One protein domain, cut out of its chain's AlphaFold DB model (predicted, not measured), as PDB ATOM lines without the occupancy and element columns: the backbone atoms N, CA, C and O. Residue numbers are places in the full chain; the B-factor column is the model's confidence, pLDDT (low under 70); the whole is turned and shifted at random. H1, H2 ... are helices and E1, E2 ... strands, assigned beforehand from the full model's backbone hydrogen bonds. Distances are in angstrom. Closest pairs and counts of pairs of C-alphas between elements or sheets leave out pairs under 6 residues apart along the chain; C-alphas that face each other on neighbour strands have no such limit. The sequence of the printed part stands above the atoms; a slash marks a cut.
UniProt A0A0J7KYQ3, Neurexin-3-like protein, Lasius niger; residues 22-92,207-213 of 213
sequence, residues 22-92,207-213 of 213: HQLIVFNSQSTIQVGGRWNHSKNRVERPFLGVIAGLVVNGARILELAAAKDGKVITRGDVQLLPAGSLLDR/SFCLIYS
ATOM      1  N   HIS A  22      73.577 -49.062  35.668       57.38
ATOM      2  CA  HIS A  22      73.213 -49.615  34.366       57.38
ATOM      3  C   HIS A  22      72.218 -48.732  33.605       57.38
ATOM      4  O   HIS A  22      71.031 -48.705  33.929       57.38
ATOM      5  N   GLN A  23      72.701 -48.009  32.593       64.19
ATOM      6  CA  GLN A  23      71.805 -47.399  31.621       64.19
ATOM      7  C   GLN A  23      71.168 -48.548  30.836       64.19
ATOM      8  O   GLN A  23      71.814 -49.186  30.007       64.19
ATOM      9  N   LEU A  24      69.922 -48.882  31.170       63.84
ATOM     10  CA  LEU A  24      69.153 -49.871  30.429       63.84
ATOM     11  C   LEU A  24      68.882 -49.293  29.039       63.84
ATOM     12  O   LEU A  24      68.104 -48.358  28.888       63.84
ATOM     13  N   ILE A  25      69.534 -49.860  28.026       71.25
ATOM     14  CA  ILE A  25      69.340 -49.502  26.613       71.25
ATOM     15  C   ILE A  25      67.992 -49.987  26.055       71.25
ATOM     16  O   ILE A  25      67.638 -49.680  24.922       71.25
ATOM     17  N   VAL A  26      67.238 -50.763  26.843       73.38
ATOM     18  CA  VAL A  26      65.953 -51.344  26.449       73.38
ATOM     19  C   VAL A  26      64.810 -50.558  27.078       73.38
ATOM     20  O   VAL A  26      64.641 -50.543  28.299       73.38
ATOM     21  N   PHE A  27      63.970 -49.969  26.228       70.69
ATOM     22  CA  PHE A  27      62.682 -49.415  26.631       70.69
ATOM     23  C   PHE A  27      61.664 -50.543  26.808       70.69
ATOM     24  O   PHE A  27      60.931 -50.897  25.887       70.69
ATOM     25  N   ASN A  28      61.634 -51.133  27.999       72.12
ATOM     26  CA  ASN A  28      60.660 -52.171  28.313       72.12
ATOM     27  C   ASN A  28      59.260 -51.585  28.547       72.12
ATOM     28  O   ASN A  28      59.105 -50.495  29.097       72.12
ATOM     29  N   SER A  29      58.242 -52.352  28.148       69.69
ATOM     30  CA  SER A  29      56.822 -52.080  28.420       69.69
ATOM     31  C   SER A  29      56.256 -50.798  27.794       69.69
ATOM     32  O   SER A  29      55.384 -50.144  28.373       69.69
ATOM     33  N   GLN A  30      56.700 -50.446  26.584       69.62
ATOM     34  CA  GLN A  30      56.007 -49.430  25.791       69.62
ATOM     35  C   GLN A  30      54.593 -49.918  25.446       69.62
ATOM     36  O   GLN A  30      54.424 -50.923  24.762       69.62
ATOM     37  N   SER A  31      53.577 -49.214  25.936       78.81
ATOM     38  CA  SER A  31      52.167 -49.603  25.776       78.81
ATOM     39  C   SER A  31      51.299 -48.512  25.158       78.81
ATOM     40  O   SER A  31      50.216 -48.801  24.656       78.81
ATOM     41  N   THR A  32      51.749 -47.255  25.184       85.88
ATOM     42  CA  THR A  32      50.966 -46.113  24.708       85.88
ATOM     43  C   THR A  32      51.861 -45.076  24.045       85.88
ATOM     44  O   THR A  32      52.988 -44.839  24.479       85.88
ATOM     45  N   ILE A  33      51.343 -44.449  22.990       88.38
ATOM     46  CA  ILE A  33      51.973 -43.322  22.301       88.38
ATOM     47  C   ILE A  33      51.071 -42.113  22.541       88.38
ATOM     48  O   ILE A  33      49.888 -42.147  22.208       88.38
ATOM     49  N   GLN A  34      51.616 -41.058  23.147       91.25
ATOM     50  CA  GLN A  34      50.915 -39.788  23.340       91.25
ATOM     51  C   GLN A  34      51.534 -38.736  22.430       91.25
ATOM     52  O   GLN A  34      52.754 -38.589  22.377       91.25
ATOM     53  N   VAL A  35      50.682 -38.012  21.712       92.81
ATOM     54  CA  VAL A  35      51.085 -37.023  20.715       92.81
ATOM     55  C   VAL A  35      50.413 -35.702  21.061       92.81
ATOM     56  O   VAL A  35      49.234 -35.676  21.407       92.81
ATOM     57  N   GLY A  36      51.163 -34.605  20.985       90.69
ATOM     58  CA  GLY A  36      50.635 -33.261  21.221       90.69
ATOM     59  C   GLY A  36      50.615 -32.799  22.685       90.69
ATOM     60  O   GLY A  36      50.016 -31.774  22.990       90.69
ATOM     61  N   GLY A  37      51.261 -33.527  23.597       91.06
ATOM     62  CA  GLY A  37      51.378 -33.179  25.016       91.06
ATOM     63  C   GLY A  37      51.229 -34.403  25.917       91.06
ATOM     64  O   GLY A  37      51.070 -35.525  25.435       91.06
ATOM     65  N   ARG A  38      51.275 -34.194  27.237       89.94
ATOM     66  CA  ARG A  38      51.092 -35.270  28.221       89.94
ATOM     67  C   ARG A  38      49.668 -35.258  28.747       89.94
ATOM     68  O   ARG A  38      49.210 -34.252  29.279       89.94
ATOM     69  N   TRP A  39      48.971 -36.382  28.676       88.69
ATOM     70  CA  TRP A  39      47.657 -36.491  29.295       88.69
ATOM     71  C   TRP A  39      47.776 -36.579  30.824       88.69
ATOM     72  O   TRP A  39      48.412 -37.497  31.349       88.69
ATOM     73  N   ASN A  40      47.152 -35.645  31.547       89.81
ATOM     74  CA  ASN A  40      47.016 -35.724  32.996       89.81
ATOM     75  C   ASN A  40      45.616 -36.239  33.369       89.81
ATOM     76  O   ASN A  40      44.614 -35.535  33.226       89.81
ATOM     77  N   HIS A  41      45.570 -37.459  33.908       89.06
ATOM     78  CA  HIS A  41      44.340 -38.117  34.345       89.06
ATOM     79  C   HIS A  41      43.656 -37.427  35.533       89.06
ATOM     80  O   HIS A  41      42.431 -37.437  35.593       89.06
ATOM     81  N   SER A  42      44.405 -36.816  36.458       93.56
ATOM     82  CA  SER A  42      43.814 -36.195  37.655       93.56
ATOM     83  C   SER A  42      43.085 -34.894  37.332       93.56
ATOM     84  O   SER A  42      42.056 -34.594  37.927       93.56
ATOM     85  N   LYS A  43      43.595 -34.141  36.355       89.25
ATOM     86  CA  LYS A  43      43.006 -32.875  35.894       89.25
ATOM     87  C   LYS A  43      42.133 -33.032  34.649       89.25
ATOM     88  O   LYS A  43      41.581 -32.041  34.183       89.25
ATOM     89  N   ASN A  44      42.045 -34.247  34.098       89.31
ATOM     90  CA  ASN A  44      41.341 -34.559  32.851       89.31
ATOM     91  C   ASN A  44      41.707 -33.581  31.709       89.31
ATOM     92  O   ASN A  44      40.848 -33.107  30.965       89.31
ATOM     93  N   ARG A  45      42.995 -33.212  31.619       90.25
ATOM     94  CA  ARG A  45      43.513 -32.181  30.704       90.25
ATOM     95  C   ARG A  45      44.905 -32.553  30.197       90.25
ATOM     96  O   ARG A  45      45.670 -33.224  30.884       90.25
ATOM     97  N   VAL A  46      45.248 -32.067  29.006       89.31
ATOM     98  CA  VAL A  46      46.604 -32.150  28.450       89.31
ATOM     99  C   VAL A  46      47.519 -31.128  29.136       89.31
ATOM    100  O   VAL A  46      47.257 -29.923  29.125       89.31
ATOM    101  N   GLU A  47      48.596 -31.610  29.744       90.56
ATOM    102  CA  GLU A  47      49.710 -30.808  30.239       90.56
ATOM    103  C   GLU A  47      50.722 -30.559  29.125       90.56
ATOM    104  O   GLU A  47      51.049 -31.466  28.358       90.56
ATOM    105  N   ARG A  48      51.236 -29.322  29.072       90.00
ATOM    106  CA  ARG A  48      52.148 -28.842  28.021       90.00
ATOM    107  C   ARG A  48      51.625 -29.205  26.620       90.00
ATOM    108  O   ARG A  48      52.270 -29.982  25.916       90.00
ATOM    109  N   PRO A  49      50.431 -28.703  26.248       90.88
ATOM    110  CA  PRO A  49      49.878 -28.965  24.931       90.88
ATOM    111  C   PRO A  49      50.808 -28.391  23.861       90.88
ATOM    112  O   PRO A  49      51.302 -27.269  23.982       90.88
ATOM    113  N   PHE A  50      51.046 -29.176  22.823       91.94
ATOM    114  CA  PHE A  50      51.755 -28.746  21.632       91.94
ATOM    115  C   PHE A  50      50.842 -27.854  20.793       91.94
ATOM    116  O   PHE A  50      49.700 -28.223  20.535       91.94
ATOM    117  N   LEU A  51      51.357 -26.714  20.341       90.38
ATOM    118  CA  LEU A  51      50.668 -25.788  19.446       90.38
ATOM    119  C   LEU A  51      51.338 -25.841  18.076       90.38
ATOM    120  O   LEU A  51      52.521 -25.536  17.956       90.38
ATOM    121  N   GLY A  52      50.579 -26.217  17.050       88.94
ATOM    122  CA  GLY A  52      51.071 -26.263  15.682       88.94
ATOM    123  C   GLY A  52      50.523 -27.447  14.903       88.94
ATOM    124  O   GLY A  52      49.408 -27.919  15.145       88.94
ATOM    125  N   VAL A  53      51.337 -27.909  13.957       88.75
ATOM    126  CA  VAL A  53      50.989 -28.968  13.017       88.75
ATOM    127  C   VAL A  53      51.939 -30.150  13.178       88.75
ATOM    128  O   VAL A  53      53.152 -29.958  13.226       88.75
ATOM    129  N   ILE A  54      51.393 -31.365  13.243       89.56
ATOM    130  CA  ILE A  54      52.177 -32.608  13.290       89.56
ATOM    131  C   ILE A  54      51.892 -33.410  12.024       89.56
ATOM    132  O   ILE A  54      50.731 -33.632  11.680       89.56
ATOM    133  N   ALA A  55      52.947 -33.853  11.345       89.75
ATOM    134  CA  ALA A  55      52.855 -34.641  10.122       89.75
ATOM    135  C   ALA A  55      53.799 -35.846  10.163       89.75
ATOM    136  O   ALA A  55      54.808 -35.819  10.864       89.75
ATOM    137  N   GLY A  56      53.473 -36.902   9.412       88.75
ATOM    138  CA  GLY A  56      54.405 -38.001   9.129       88.75
ATOM    139  C   GLY A  56      54.880 -38.826  10.336       88.75
ATOM    140  O   GLY A  56      55.959 -39.407  10.275       88.75
ATOM    141  N   LEU A  57      54.117 -38.894  11.437       91.75
ATOM    142  CA  LEU A  57      54.527 -39.668  12.617       91.75
ATOM    143  C   LEU A  57      54.473 -41.177  12.339       91.75
ATOM    144  O   LEU A  57      53.390 -41.761  12.212       91.75
ATOM    145  N   VAL A  58      55.650 -41.801  12.330       92.75
ATOM    146  CA  VAL A  58      55.824 -43.250  12.209       92.75
ATOM    147  C   VAL A  58      56.522 -43.785  13.453       92.75
ATOM    148  O   VAL A  58      57.602 -43.321  13.811       92.75
ATOM    149  N   VAL A  59      55.915 -44.773  14.110       89.44
ATOM    150  CA  VAL A  59      56.490 -45.438  15.290       89.44
ATOM    151  C   VAL A  59      56.463 -46.940  15.057       89.44
ATOM    152  O   VAL A  59      55.404 -47.499  14.790       89.44
ATOM    153  N   ASN A  60      57.623 -47.597  15.137       88.56
ATOM    154  CA  ASN A  60      57.771 -49.040  14.893       88.56
ATOM    155  C   ASN A  60      57.132 -49.504  13.562       88.56
ATOM    156  O   ASN A  60      56.518 -50.563  13.494       88.56
ATOM    157  N   GLY A  61      57.228 -48.678  12.513       90.50
ATOM    158  CA  GLY A  61      56.634 -48.941  11.195       90.50
ATOM    159  C   GLY A  61      55.146 -48.590  11.059       90.50
ATOM    160  O   GLY A  61      54.631 -48.578   9.946       90.50
ATOM    161  N   ALA A  62      54.453 -48.248  12.148       89.94
ATOM    162  CA  ALA A  62      53.050 -47.846  12.106       89.94
ATOM    163  C   ALA A  62      52.901 -46.337  11.849       89.94
ATOM    164  O   ALA A  62      53.466 -45.517  12.576       89.94
ATOM    165  N   ARG A  63      52.096 -45.970  10.843       92.38
ATOM    166  CA  ARG A  63      51.730 -44.581  10.507       92.38
ATOM    167  C   ARG A  63      50.619 -44.094  11.434       92.38
ATOM    168  O   ARG A  63      49.435 -44.200  11.134       92.38
ATOM    169  N   ILE A  64      50.997 -43.570  12.595       91.44
ATOM    170  CA  ILE A  64      50.058 -43.284  13.691       91.44
ATOM    171  C   ILE A  64      48.993 -42.250  13.294       91.44
ATOM    172  O   ILE A  64      47.826 -42.408  13.644       91.44
ATOM    173  N   LEU A  65      49.366 -41.211  12.537       91.31
ATOM    174  CA  LEU A  65      48.410 -40.176  12.110       91.31
ATOM    175  C   LEU A  65      47.427 -40.686  11.054       91.31
ATOM    176  O   LEU A  65      46.288 -40.232  11.015       91.31
ATOM    177  N   GLU A  66      47.844 -41.646  10.230       90.50
ATOM    178  CA  GLU A  66      46.969 -42.292   9.251       90.50
ATOM    179  C   GLU A  66      45.940 -43.180   9.946       90.50
ATOM    180  O   GLU A  66      44.752 -43.099   9.652       90.50
ATOM    181  N   LEU A  67      46.376 -43.952  10.947       90.81
ATOM    182  CA  LEU A  67      45.478 -44.743  11.792       90.81
ATOM    183  C   LEU A  67      44.474 -43.847  12.535       90.81
ATOM    184  O   LEU A  67      43.296 -44.187  12.649       90.81
ATOM    185  N   ALA A  68      44.917 -42.672  12.994       91.25
ATOM    186  CA  ALA A  68      44.039 -41.672  13.595       91.25
ATOM    187  C   ALA A  68      43.021 -41.111  12.586       91.25
ATOM    188  O   ALA A  68      41.839 -40.981  12.912       91.25
ATOM    189  N   ALA A  69      43.458 -40.805  11.360       89.88
ATOM    190  CA  ALA A  69      42.598 -40.304  10.288       89.88
ATOM    191  C   ALA A  69      41.567 -41.349   9.831       89.88
ATOM    192  O   ALA A  69      40.402 -41.015   9.614       89.88
ATOM    193  N   ALA A  70      41.969 -42.620   9.773       90.88
ATOM    194  CA  ALA A  70      41.106 -43.761   9.483       90.88
ATOM    195  C   ALA A  70      40.137 -44.110  10.632       90.88
ATOM    196  O   ALA A  70      39.306 -45.003  10.475       90.88
ATOM    197  N   LYS A  71      40.216 -43.405  11.774       87.81
ATOM    198  CA  LYS A  71      39.425 -43.654  12.991       87.81
ATOM    199  C   LYS A  71      39.547 -45.098  13.492       87.81
ATOM    200  O   LYS A  71      38.552 -45.718  13.867       87.81
ATOM    201  N   ASP A  72      40.770 -45.627  13.508       92.12
ATOM    202  CA  ASP A  72      41.054 -46.941  14.087       92.12
ATOM    203  C   ASP A  72      40.646 -46.977  15.574       92.12
ATOM    204  O   ASP A  72      40.921 -46.045  16.332       92.12
ATOM    205  N   GLY A  73      40.004 -48.064  16.015       89.06
ATOM    206  CA  GLY A  73      39.504 -48.212  17.388       89.06
ATOM    207  C   GLY A  73      40.591 -48.222  18.472       89.06
ATOM    208  O   GLY A  73      40.279 -48.073  19.654       89.06
ATOM    209  N   LYS A  74      41.864 -48.380  18.097       87.38
ATOM    210  CA  LYS A  74      43.016 -48.298  19.007       87.38
ATOM    211  C   LYS A  74      43.480 -46.861  19.249       87.38
ATOM    212  O   LYS A  74      44.283 -46.632  20.155       87.38
ATOM    213  N   VAL A  75      43.003 -45.898  18.459       91.50
ATOM    214  CA  VAL A  75      43.393 -44.489  18.553       91.50
ATOM    215  C   VAL A  75      42.281 -43.682  19.212       91.50
ATOM    216  O   VAL A  75      41.116 -43.761  18.836       91.50
ATOM    217  N   ILE A  76      42.647 -42.865  20.200       90.44
ATOM    218  CA  ILE A  76      41.710 -41.974  20.886       90.44
ATOM    219  C   ILE A  76      42.206 -40.538  20.747       90.44
ATOM    220  O   ILE A  76      43.206 -40.157  21.356       90.44
ATOM    221  N   THR A  77      41.477 -39.729  19.985       89.56
ATOM    222  CA  THR A  77      41.760 -38.298  19.817       89.56
ATOM    223  C   THR A  77      41.084 -37.503  20.934       89.56
ATOM    224  O   THR A  77      39.894 -37.680  21.199       89.56
ATOM    225  N   ARG A  78      41.833 -36.625  21.612       88.06
ATOM    226  CA  ARG A  78      41.319 -35.729  22.661       88.06
ATOM    227  C   ARG A  78      41.826 -34.307  22.446       88.06
ATOM    228  O   ARG A  78      42.975 -34.122  22.061       88.06
ATOM    229  N   GLY A  79      40.998 -33.322  22.783       86.44
ATOM    230  CA  GLY A  79      41.318 -31.903  22.613       86.44
ATOM    231  C   GLY A  79      40.886 -31.351  21.255       86.44
ATOM    232  O   GLY A  79      40.103 -31.976  20.541       86.44
ATOM    233  N   ASP A  80      41.370 -30.156  20.929       87.06
ATOM    234  CA  ASP A  80      40.984 -29.406  19.729       87.06
ATOM    235  C   ASP A  80      41.800 -29.862  18.511       87.06
ATOM    236  O   ASP A  80      42.645 -29.130  18.031       87.06
ATOM    237  N   VAL A  81      41.653 -31.109  18.065       88.75
ATOM    238  CA  VAL A  81      42.470 -31.664  16.970       88.75
ATOM    239  C   VAL A  81      41.668 -31.720  15.671       88.75
ATOM    240  O   VAL A  81      40.571 -32.272  15.630       88.75
ATOM    241  N   GLN A  82      42.246 -31.198  14.596       89.00
ATOM    242  CA  GLN A  82      41.687 -31.126  13.256       89.00
ATOM    243  C   GLN A  82      42.612 -31.837  12.264       89.00
ATOM    244  O   GLN A  82      43.825 -31.651  12.264       89.00
ATOM    245  N   LEU A  83      42.035 -32.667  11.398       87.69
ATOM    246  CA  LEU A  83      42.762 -33.255  10.278       87.69
ATOM    247  C   LEU A  83      42.816 -32.240   9.131       87.69
ATOM    248  O   LEU A  83      41.778 -31.704   8.740       87.69
ATOM    249  N   LEU A  84      44.006 -32.001   8.587       83.81
ATOM    250  CA  LEU A  84      44.194 -31.163   7.409       83.81
ATOM    251  C   LEU A  84      44.303 -32.019   6.146       83.81
ATOM    252  O   LEU A  84      45.113 -32.949   6.111       83.81
ATOM    253  N   PRO A  85      43.544 -31.684   5.090       79.25
ATOM    254  CA  PRO A  85      43.761 -32.250   3.768       79.25
ATOM    255  C   PRO A  85      45.155 -31.898   3.238       79.25
ATOM    256  O   PRO A  85      45.685 -30.813   3.513       79.25
ATOM    257  N   ALA A  86      45.716 -32.788   2.418       70.31
ATOM    258  CA  ALA A  86      46.916 -32.491   1.648       70.31
ATOM    259  C   ALA A  86      46.714 -31.185   0.854       70.31
ATOM    260  O   ALA A  86      45.677 -30.984   0.224       70.31
ATOM    261  N   GLY A  87      47.681 -30.266   0.936       66.19
ATOM    262  CA  GLY A  87      47.618 -28.958   0.269       66.19
ATOM    263  C   GLY A  87      47.063 -27.799   1.109       66.19
ATOM    264  O   GLY A  87      47.302 -26.645   0.765       66.19
ATOM    265  N   SER A  88      46.411 -28.052   2.252       67.44
ATOM    266  CA  SER A  88      45.768 -26.992   3.056       67.44
ATOM    267  C   SER A  88      46.738 -25.988   3.709       67.44
ATOM    268  O   SER A  88      46.303 -24.917   4.132       67.44
ATOM    269  N   LEU A  89      48.030 -26.311   3.828       63.41
ATOM    270  CA  LEU A  89      49.040 -25.396   4.384       63.41
ATOM    271  C   LEU A  89      49.507 -24.368   3.335       63.41
ATOM    272  O   LEU A  89      49.822 -23.234   3.684       63.41
ATOM    273  N   LEU A  90      49.508 -24.731   2.046       59.47
ATOM    274  CA  LEU A  90      50.030 -23.864   0.984       59.47
ATOM    275  C   LEU A  90      49.209 -22.571   0.850       59.47
ATOM    276  O   LEU A  90      49.781 -21.508   0.630       59.47
ATOM    277  N   ASP A  91      47.900 -22.638   1.096       53.78
ATOM    278  CA  ASP A  91      47.002 -21.477   1.043       53.78
ATOM    279  C   ASP A  91      47.308 -20.433   2.140       53.78
ATOM    280  O   ASP A  91      47.172 -19.226   1.946       53.78
ATOM    281  N   ARG A  92      47.840 -20.871   3.291       55.41
ATOM    282  CA  ARG A  92      48.274 -19.967   4.373       55.41
ATOM    283  C   ARG A  92      49.665 -19.372   4.169       55.41
ATOM    284  O   ARG A  92      49.987 -18.390   4.834       55.41
ATOM    285  N   SER A 207      42.513 -24.520  17.343       35.94
ATOM    286  CA  SER A 207      42.525 -25.829  16.695       35.94
ATOM    287  C   SER A 207      43.942 -26.268  16.319       35.94
ATOM    288  O   SER A 207      44.674 -25.580  15.613       35.94
ATOM    289  N   PHE A 208      44.330 -27.430  16.835       43.91
ATOM    290  CA  PHE A 208      45.569 -28.169  16.609       43.91
ATOM    291  C   PHE A 208      45.427 -29.034  15.360       43.91
ATOM    292  O   PHE A 208      44.379 -29.635  15.159       43.91
ATOM    293  N   CYS A 209      46.458 -29.142  14.522       43.66
ATOM    294  CA  CYS A 209      46.317 -29.782  13.211       43.66
ATOM    295  C   CYS A 209      47.211 -31.008  13.013       43.66
ATOM    296  O   CYS A 209      48.398 -30.991  13.337       43.66
ATOM    297  N   LEU A 210      46.650 -32.060  12.422       54.81
ATOM    298  CA  LEU A 210      47.386 -33.226  11.935       54.81
ATOM    299  C   LEU A 210      47.398 -33.205  10.404       54.81
ATOM    300  O   LEU A 210      46.336 -33.092   9.795       54.81
ATOM    301  N   ILE A 211      48.576 -33.323   9.787       43.28
ATOM    302  CA  ILE A 211      48.734 -33.477   8.330       43.28
ATOM    303  C   ILE A 211      49.141 -34.921   8.014       43.28
ATOM    304  O   ILE A 211      50.008 -35.496   8.675       43.28
ATOM    305  N   TYR A 212      48.549 -35.486   6.964       41.84
ATOM    306  CA  TYR A 212      48.971 -36.749   6.359       41.84
ATOM    307  C   TYR A 212      49.512 -36.510   4.936       41.84
ATOM    308  O   TYR A 212      49.097 -35.549   4.285       41.84
ATOM    309  N   SER A 213      50.449 -37.355   4.487       38.84
ATOM    310  CA  SER A 213      51.048 -37.351   3.141       38.84
ATOM    311  C   SER A 213      50.927 -38.720   2.505       38.84
ATOM    312  O   SER A 213      51.102 -39.713   3.245       38.84
TER     313      SER A 213
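What this domain is: This is residues 22 to 92 and 207 to 213 of the 213 residues of the protein "Neurexin-3-like protein" of Lasius niger (UniProt A0A0J7KYQ3). What shows first? There is little regular structure: a three-stranded parallel sheet, E3 E5 E4, with H1 across one face, a separate hairpin, E1 and E2, and a free tail, residues 22 to 31. What builds it? The 78 printed residues, 23 in named elements, run E1 E2 E3 H1 E4 E5, class mixed; the whole is loose, radius of gyration of the C-alphas 14.6 A, spanning 51 by 32 by 26 A.

Where its parts are: Where is the hairpin? E1, residues 38 to 40, begins at C-alpha (51.092, -35.270, 28.221); E2 is residues 45 to 47. What follows? E3 is residues 53 to 55, H1 64 to 69, E4 81 to 84, 9.7 A long, and E5 208 to 211, 10.3 A, ending at C-alpha (48.734, -33.477, 8.330).

How they stand to each other: How do strands pair? Within hydrogen-bond range are N 38 and O 47, 3.0 A, in antiparallel E1 and E2; inner E5 is parallel to E3, N 54 and O 209, 3.0 A, and to E4, N 82 and O 208, 2.7 A. Where is H1? It is on the sheet, height 9.3 A, over E5, their closest C-alphas Leu 65 and Leu 210, 7.0 A; every O i to N i+4 pair in H1 is within hydrogen-bond range. E3, H1 and E4 form a split strand-helix-strand unit, E5 between its strands, with a right-handed crossover.

The domain as a whole: What is cut? Residues 93 to 206 are not printed; C-alphas 92 and 207 are 14.8 A apart. Which link is long? H1 to E4, 11 residues, is long. Where is confidence low? pLDDT is under 70 in residues 22 to 24, 29 to 30, 87 to 92 and 207 to 213.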